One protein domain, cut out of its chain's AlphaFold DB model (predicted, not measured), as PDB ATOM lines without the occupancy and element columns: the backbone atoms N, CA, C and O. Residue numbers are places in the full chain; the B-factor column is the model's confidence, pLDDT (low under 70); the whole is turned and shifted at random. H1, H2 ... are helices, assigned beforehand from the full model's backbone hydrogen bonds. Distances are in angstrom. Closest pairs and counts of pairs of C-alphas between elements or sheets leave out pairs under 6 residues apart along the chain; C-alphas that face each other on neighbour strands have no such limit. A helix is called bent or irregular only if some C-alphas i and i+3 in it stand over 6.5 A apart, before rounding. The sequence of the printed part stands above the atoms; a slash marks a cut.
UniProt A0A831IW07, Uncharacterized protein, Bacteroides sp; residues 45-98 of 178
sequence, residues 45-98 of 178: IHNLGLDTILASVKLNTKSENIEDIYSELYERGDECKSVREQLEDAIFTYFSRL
ATOM      1  N   ILE A  45     -32.510  19.970  23.929       87.31
ATOM      2  CA  ILE A  45     -33.187  21.277  23.944       87.31
ATOM      3  C   ILE A  45     -32.356  22.315  23.189       87.31
ATOM      4  O   ILE A  45     -32.889  23.029  22.339       87.31
ATOM      5  N   HIS A  46     -31.050  22.343  23.445       87.69
ATOM      6  CA  HIS A  46     -30.138  23.287  22.820       87.69
ATOM      7  C   HIS A  46     -29.995  23.051  21.312       87.69
ATOM      8  O   HIS A  46     -30.178  23.957  20.501       87.69
ATOM      9  N   ASN A  47     -29.739  21.802  20.921       85.75
ATOM     10  CA  ASN A  47     -29.503  21.407  19.534       85.75
ATOM     11  C   ASN A  47     -30.728  21.630  18.639       85.75
ATOM     12  O   ASN A  47     -30.579  21.816  17.431       85.75
ATOM     13  N   LEU A  48     -31.934  21.612  19.216       85.69
ATOM     14  CA  LEU A  48     -33.176  21.916  18.505       85.69
ATOM     15  C   LEU A  48     -33.597  23.395  18.620       85.69
ATOM     16  O   LEU A  48     -34.629  23.777  18.067       85.69
ATOM     17  N   GLY A  49     -32.811  24.235  19.306       85.06
ATOM     18  CA  GLY A  49     -33.072  25.667  19.471       85.06
ATOM     19  C   GLY A  49     -34.264  25.983  20.377       85.06
ATOM     20  O   GLY A  49     -34.951  26.980  20.166       85.06
ATOM     21  N   LEU A  50     -34.538  25.128  21.366       86.62
ATOM     22  CA  LEU A  50     -35.686  25.225  22.274       86.62
ATOM     23  C   LEU A  50     -35.347  25.905  23.613       86.62
ATOM     24  O   LEU A  50     -36.209  26.012  24.484       86.62
ATOM     25  N   ASP A  51     -34.116  26.401  23.778       89.56
ATOM     26  CA  ASP A  51     -33.612  27.001  25.026       89.56
ATOM     27  C   ASP A  51     -34.506  28.127  25.563       89.56
ATOM     28  O   ASP A  51     -34.680  28.279  26.772       89.56
ATOM     29  N   THR A  52     -35.111  28.915  24.670       91.19
ATOM     30  CA  THR A  52     -35.933  30.071  25.049       91.19
ATOM     31  C   THR A  52     -37.166  29.691  25.862       91.19
ATOM     32  O   THR A  52     -37.644  30.513  26.639       91.19
ATOM     33  N   ILE A  53     -37.668  28.458  25.725       90.62
ATOM     34  CA  ILE A  53     -38.817  27.947  26.493       90.62
ATOM     35  C   ILE A  53     -38.463  27.842  27.978       90.62
ATOM     36  O   ILE A  53     -39.292  28.099  28.847       90.62
ATOM     37  N   LEU A  54     -37.206  27.520  28.278       89.44
ATOM     38  CA  LEU A  54     -36.724  27.388  29.646       89.44
ATOM     39  C   LEU A  54     -36.325  28.729  30.272       89.44
ATOM     40  O   LEU A  54     -36.033  28.776  31.461       89.44
ATOM     41  N   ALA A  55     -36.336  29.838  29.525       88.12
ATOM     42  CA  ALA A  55     -35.872  31.132  30.027       88.12
ATOM     43  C   ALA A  55     -36.700  31.668  31.211       88.12
ATOM     44  O   ALA A  55     -36.195  32.460  32.009       88.12
ATOM     45  N   SER A  56     -37.962  31.245  31.343       86.06
ATOM     46  CA  SER A  56     -38.845  31.637  32.447       86.06
ATOM     47  C   SER A  56     -38.698  30.774  33.703       86.06
ATOM     48  O   SER A  56     -39.345  31.070  34.706       86.06
ATOM     49  N   VAL A  57     -37.877  29.719  33.675       90.25
ATOM     50  CA  VAL A  57     -37.659  28.824  34.815       90.25
ATOM     51  C   VAL A  57     -36.173  28.692  35.121       90.25
ATOM     52  O   VAL A  57     -35.331  28.503  34.250       90.25
ATOM     53  N   LYS A  58     -35.828  28.764  36.404       92.00
ATOM     54  CA  LYS A  58     -34.487  28.402  36.850       92.00
ATOM     55  C   LYS A  58     -34.451  26.898  37.107       92.00
ATOM     56  O   LYS A  58     -35.131  26.437  38.025       92.00
ATOM     57  N   LEU A  59     -33.679  26.166  36.308       92.25
ATOM     58  CA  LEU A  59     -33.427  24.739  36.521       92.25
ATOM     59  C   LEU A  59     -32.455  24.523  37.690       92.25
ATOM     60  O   LEU A  59     -31.486  25.273  37.858       92.25
ATOM     61  N   ASN A  60     -32.718  23.497  38.495       92.69
ATOM     62  CA  ASN A  60     -31.836  23.031  39.564       92.69
ATOM     63  C   ASN A  60     -30.846  21.976  39.050       92.69
ATOM     64  O   ASN A  60     -29.700  21.925  39.509       92.69
ATOM     65  N   THR A  61     -31.280  21.145  38.104       90.88
ATOM     66  CA  THR A  61     -30.443  20.183  37.403       90.88
ATOM     67  C   THR A  61     -29.397  20.902  36.561       90.88
ATOM     68  O   THR A  61     -29.617  21.984  36.017       90.88
ATOM     69  N   LYS A  62     -28.227  20.276  36.458       91.31
ATOM     70  CA  LYS A  62     -27.161  20.676  35.529       91.31
ATOM     71  C   LYS A  62     -27.088  19.747  34.318       91.31
ATOM     72  O   LYS A  62     -26.152  19.858  33.534       91.31
ATOM     73  N   SER A  63     -28.008  18.785  34.227       92.25
ATOM     74  CA  SER A  63     -28.063  17.846  33.116       92.25
ATOM     75  C   SER A  63     -28.590  18.534  31.864       92.25
ATOM     76  O   SER A  63     -29.515  19.340  31.927       92.25
ATOM     77  N   GLU A  64     -28.018  18.170  30.724       89.75
ATOM     78  CA  GLU A  64     -28.504  18.554  29.397       89.75
ATOM     79  C   GLU A  64     -29.380  17.453  28.771       89.75
ATOM     80  O   GLU A  64     -29.746  17.538  27.597       89.75
ATOM     81  N   ASN A  65     -29.675  16.381  29.517       92.25
ATOM     82  CA  ASN A  65     -30.607  15.344  29.090       92.25
ATOM     83  C   ASN A  65     -32.048  15.824  29.307       92.25
ATOM     84  O   ASN A  65     -32.426  16.214  30.413       92.25
ATOM     85  N   ILE A  66     -32.859  15.750  28.251       91.56
ATOM     86  CA  ILE A  66     -34.278  16.110  28.287       91.56
ATOM     87  C   ILE A  66     -35.066  15.356  29.368       91.56
ATOM     88  O   ILE A  66     -35.939  15.960  29.983       91.56
ATOM     89  N   GLU A  67     -34.759  14.085  29.644       91.44
ATOM     90  CA  GLU A  67     -35.460  13.307  30.678       91.44
ATOM     91  C   GLU A  67     -35.230  13.878  32.077       91.44
ATOM     92  O   GLU A  67     -36.183  14.017  32.842       91.44
ATOM     93  N   ASP A  68     -33.995  14.271  32.394       94.62
ATOM     94  CA  ASP A  68     -33.659  14.857  33.694       94.62
ATOM     95  C   ASP A  68     -34.311  16.236  33.855       94.62
ATOM     96  O   ASP A  68     -34.880  16.545  34.904       94.62
ATOM     97  N   ILE A  69     -34.258  17.058  32.801       94.00
ATOM     98  CA  ILE A  69     -34.882  18.388  32.778       94.00
ATOM     99  C   ILE A  69     -36.396  18.256  32.945       94.00
ATOM    100  O   ILE A  69     -36.990  18.922  33.792       94.00
ATOM    101  N   TYR A  70     -37.029  17.384  32.162       93.88
ATOM    102  CA  TYR A  70     -38.470  17.177  32.216       93.88
ATOM    103  C   TYR A  70     -38.910  16.591  33.563       93.88
ATOM    104  O   TYR A  70     -39.920  17.035  34.107       93.88
ATOM    105  N   SER A  71     -38.146  15.650  34.131       95.62
ATOM    106  CA  SER A  71     -38.432  15.074  35.453       95.62
ATOM    107  C   SER A  71     -38.430  16.147  36.539       95.62
ATOM    108  O   SER A  71     -39.377  16.214  37.319       95.62
ATOM    109  N   GLU A  72     -37.450  17.058  36.537       95.62
ATOM    110  CA  GLU A  72     -37.443  18.190  37.472       95.62
ATOM    111  C   GLU A  72     -38.681  19.084  37.298       95.62
ATOM    112  O   GLU A  72     -39.347  19.430  38.278       95.62
ATOM    113  N   LEU A  73     -39.005  19.468  36.056       95.06
ATOM    114  CA  LEU A  73     -40.176  20.305  35.771       95.06
ATOM    115  C   LEU A  73     -41.470  19.622  36.233       95.06
ATOM    116  O   LEU A  73     -42.369  20.281  36.750       95.06
ATOM    117  N   TYR A  74     -41.569  18.306  36.063       95.81
ATOM    118  CA  TYR A  74     -42.725  17.529  36.490       95.81
ATOM    119  C   TYR A  74     -42.842  17.460  38.020       95.81
ATOM    120  O   TYR A  74     -43.918  17.711  38.564       95.81
ATOM    121  N   GLU A  75     -41.744  17.184  38.727       96.62
ATOM    122  CA  GLU A  75     -41.706  17.083  40.195       96.62
ATOM    123  C   GLU A  75     -42.070  18.397  40.901       96.62
ATOM    124  O   GLU A  75     -42.639  18.381  41.993       96.62
ATOM    125  N   ARG A  76     -41.802  19.542  40.263       95.44
ATOM    126  CA  ARG A  76     -42.166  20.879  40.767       95.44
ATOM    127  C   ARG A  76     -43.643  21.241  40.563       95.44
ATOM    128  O   ARG A  76     -44.092  22.282  41.045       95.44
ATOM    129  N   GLY A  77     -44.416  20.387  39.891       93.88
ATOM    130  CA  GLY A  77     -45.869  20.506  39.784       93.88
ATOM    131  C   GLY A  77     -46.338  21.788  39.089       93.88
ATOM    132  O   GLY A  77     -45.821  22.173  38.039       93.88
ATOM    133  N   ASP A  78     -47.350  22.445  39.667       94.69
ATOM    134  CA  ASP A  78     -48.051  23.585  39.051       94.69
ATOM    135  C   ASP A  78     -47.142  24.782  38.736       94.69
ATOM    136  O   ASP A  78     -47.402  25.501  37.772       94.69
ATOM    137  N   GLU A  79     -46.048  24.967  39.486       93.75
ATOM    138  CA  GLU A  79     -45.052  26.018  39.231       93.75
ATOM    139  C   GLU A  79     -44.473  25.916  37.810       93.75
ATOM    140  O   GLU A  79     -44.288  26.921  37.126       93.75
ATOM    141  N   CYS A  80     -44.209  24.689  37.356       95.38
ATOM    142  CA  CYS A  80     -43.550  24.409  36.085       95.38
ATOM    143  C   CYS A  80     -44.516  23.901  35.008       95.38
ATOM    144  O   CYS A  80     -44.091  23.641  33.883       95.38
ATOM    145  N   LYS A  81     -45.816  23.788  35.313       94.94
ATOM    146  CA  LYS A  81     -46.821  23.227  34.400       94.94
ATOM    147  C   LYS A  81     -46.854  23.939  33.047       94.94
ATOM    148  O   LYS A  81     -46.792  23.272  32.023       94.94
ATOM    149  N   SER A  82     -46.890  25.273  33.036       94.75
ATOM    150  CA  SER A  82     -46.958  26.031  31.777       94.75
ATOM    151  C   SER A  82     -45.699  25.864  30.920       94.75
ATOM    152  O   SER A  82     -45.802  25.752  29.703       94.75
ATOM    153  N   VAL A  83     -44.514  25.816  31.539       94.81
ATOM    154  CA  VAL A  83     -43.250  25.581  30.818       94.81
ATOM    155  C   VAL A  83     -43.209  24.160  30.263       94.81
ATOM    156  O   VAL A  83     -42.773  23.953  29.137       94.81
ATOM    157  N   ARG A  84     -43.701  23.186  31.034       94.81
ATOM    158  CA  ARG A  84     -43.793  21.787  30.622       94.81
ATOM    159  C   ARG A  84     -44.711  21.610  29.410       94.81
ATOM    160  O   ARG A  84     -44.287  20.999  28.439       94.81
ATOM    161  N   GLU A  85     -45.903  22.200  29.436       95.31
ATOM    162  CA  GLU A  85     -46.843  22.180  28.302       95.31
ATOM    163  C   GLU A  85     -46.235  22.849  27.056       95.31
ATOM    164  O   GLU A  85     -46.258  22.273  25.974       95.31
ATOM    165  N   GLN A  86     -45.589  24.011  27.211       94.88
ATOM    166  CA  GLN A  86     -44.892  24.677  26.100       94.88
ATOM    167  C   GLN A  86     -43.750  23.829  25.523       94.88
ATOM    168  O   GLN A  86     -43.532  23.829  24.312       94.88
ATOM    169  N   LEU A  87     -43.012  23.119  26.378       94.25
ATOM    170  CA  LEU A  87     -41.933  22.232  25.959       94.25
ATOM    171  C   LEU A  87     -42.481  21.020  25.195       94.25
ATOM    172  O   LEU A  87     -41.962  20.703  24.128       94.25
ATOM    173  N   GLU A  88     -43.538  20.379  25.697       93.81
ATOM    174  CA  GLU A  88     -44.229  19.271  25.020       93.81
ATOM    175  C   GLU A  88     -44.737  19.694  23.635       93.81
ATOM    176  O   GLU A  88     -44.421  19.040  22.637       93.81
ATOM    177  N   ASP A  89     -45.435  20.830  23.557       94.75
ATOM    178  CA  ASP A  89     -45.966  21.379  22.307       94.75
ATOM    179  C   ASP A  89     -44.855  21.708  21.309       94.75
ATOM    180  O   ASP A  89     -44.972  21.415  20.114       94.75
ATOM    181  N   ALA A  90     -43.753  22.297  21.777       93.50
ATOM    182  CA  ALA A  90     -42.624  22.636  20.923       93.50
ATOM    183  C   ALA A  90     -41.905  21.391  20.394       93.50
ATOM    184  O   ALA A  90     -41.571  21.343  19.208       93.50
ATOM    185  N   ILE A  91     -41.704  20.372  21.235       92.94
ATOM    186  CA  ILE A  91     -41.101  19.092  20.838       92.94
ATOM    187  C   ILE A  91     -41.985  18.387  19.815       92.94
ATOM    188  O   ILE A  91     -41.493  17.972  18.762       92.94
ATOM    189  N   PHE A  92     -43.287  18.287  20.091       93.56
ATOM    190  CA  PHE A  92     -44.249  17.689  19.174       93.56
ATOM    191  C   PHE A  92     -44.243  18.429  17.833       93.56
ATOM    192  O   PHE A  92     -43.996  17.820  16.794       93.56
ATOM    193  N   THR A  93     -44.396  19.755  17.857       93.62
ATOM    194  CA  THR A  93     -44.403  20.602  16.655       93.62
ATOM    195  C   THR A  93     -43.114  20.464  15.847       93.62
ATOM    196  O   THR A  93     -43.163  20.368  14.618       93.62
ATOM    197  N   TYR A  94     -41.956  20.433  16.514       94.25
ATOM    198  CA  TYR A  94     -40.659  20.262  15.864       94.25
ATOM    199  C   TYR A  94     -40.551  18.912  15.153       94.25
ATOM    200  O   TYR A  94     -40.115  18.851  14.004       94.25
ATOM    201  N   PHE A  95     -40.941  17.819  15.807       94.50
ATOM    202  CA  PHE A  95     -40.835  16.498  15.196       94.50
ATOM    203  C   PHE A  95     -41.875  16.277  14.103       94.50
ATOM    204  O   PHE A  95     -41.546  15.706  13.064       94.50
ATOM    205  N   SER A  96     -43.103  16.769  14.281       93.94
ATOM    206  CA  SER A  96     -44.181  16.619  13.299       93.94
ATOM    207  C   SER A  96     -43.863  17.246  11.939       93.94
ATOM    208  O   SER A  96     -44.432  16.813  10.939       93.94
ATOM    209  N   ARG A  97     -42.964  18.239  11.879       93.94
ATOM    210  CA  ARG A  97     -42.551  18.884  10.620       93.94
ATOM    211  C   ARG A  97     -41.394  18.198   9.893       93.94
ATOM    212  O   ARG A  97     -41.136  18.576   8.754       93.94
ATOM    213  N   LEU A  98     -40.682  17.257  10.522       96.19
ATOM    214  CA  LEU A  98     -39.511  16.647   9.889       96.19
ATOM    215  C   LEU A  98     -39.921  15.834   8.658       96.19
ATOM    216  O   LEU A  98     -40.824  14.996   8.726       96.19
TER     217      LEU A  98
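This is residues 45 to 98 of the 178 residues of an uncharacterized protein of Bacteroides sp (UniProt A0A831IW07). A long helix, H3, has two shorter helices, H1 and H2, packed along its first part, both running opposite to it; the centres of the three make a triangle. Residues 57 to 65 make the loop from H1 to H2. The 54 printed residues hold three named helices, in the order H1, H2, H3, and no named strand: all helix. The whole is compact, with a radius of gyration of the C-alphas of 10.8 A and spans of 31 by 21 by 18 A.

H3, residues 81 to 96, is 22.3 A long and ends at C-alpha 96 (-44.181, 16.619, 13.299). H2, residues 66 to 75, is 14.1 A long. H1, residues 51 to 56, 10.2 A long, begins at C-alpha 51 (-33.612, 27.001, 25.026); it is irregular, with C-alphas 53 and 56 7.0 A apart.

H2 and H3 form a helical hairpin, at a shallow tilt of 30 degrees, opposite ways. H3 touches H2 with residues 81 to 84 alone; the closest C-alphas, of Leu 73 and Arg 84, are 6.5 A apart. H3 touches H1 with residues 83 to 87 alone, at a shallow tilt of 14 degrees, opposite ways; the closest C-alphas, of Ile 53 and Leu 87, are 6.5 A apart. H1 and H2 are apart. In H2 and H3 every O i to N i+4 pair is within hydrogen-bond range; in H1 0 of 2 are, and 2 of 3 O i to N i+3 pairs.

The C-alphas farthest apart, of Asn 60 and Leu 98, are 31.3 A apart. The printed part has no cut. The link from H2 to H3 is tight and that from H1 to H2 short. No printed residue is under 70 in pLDDT.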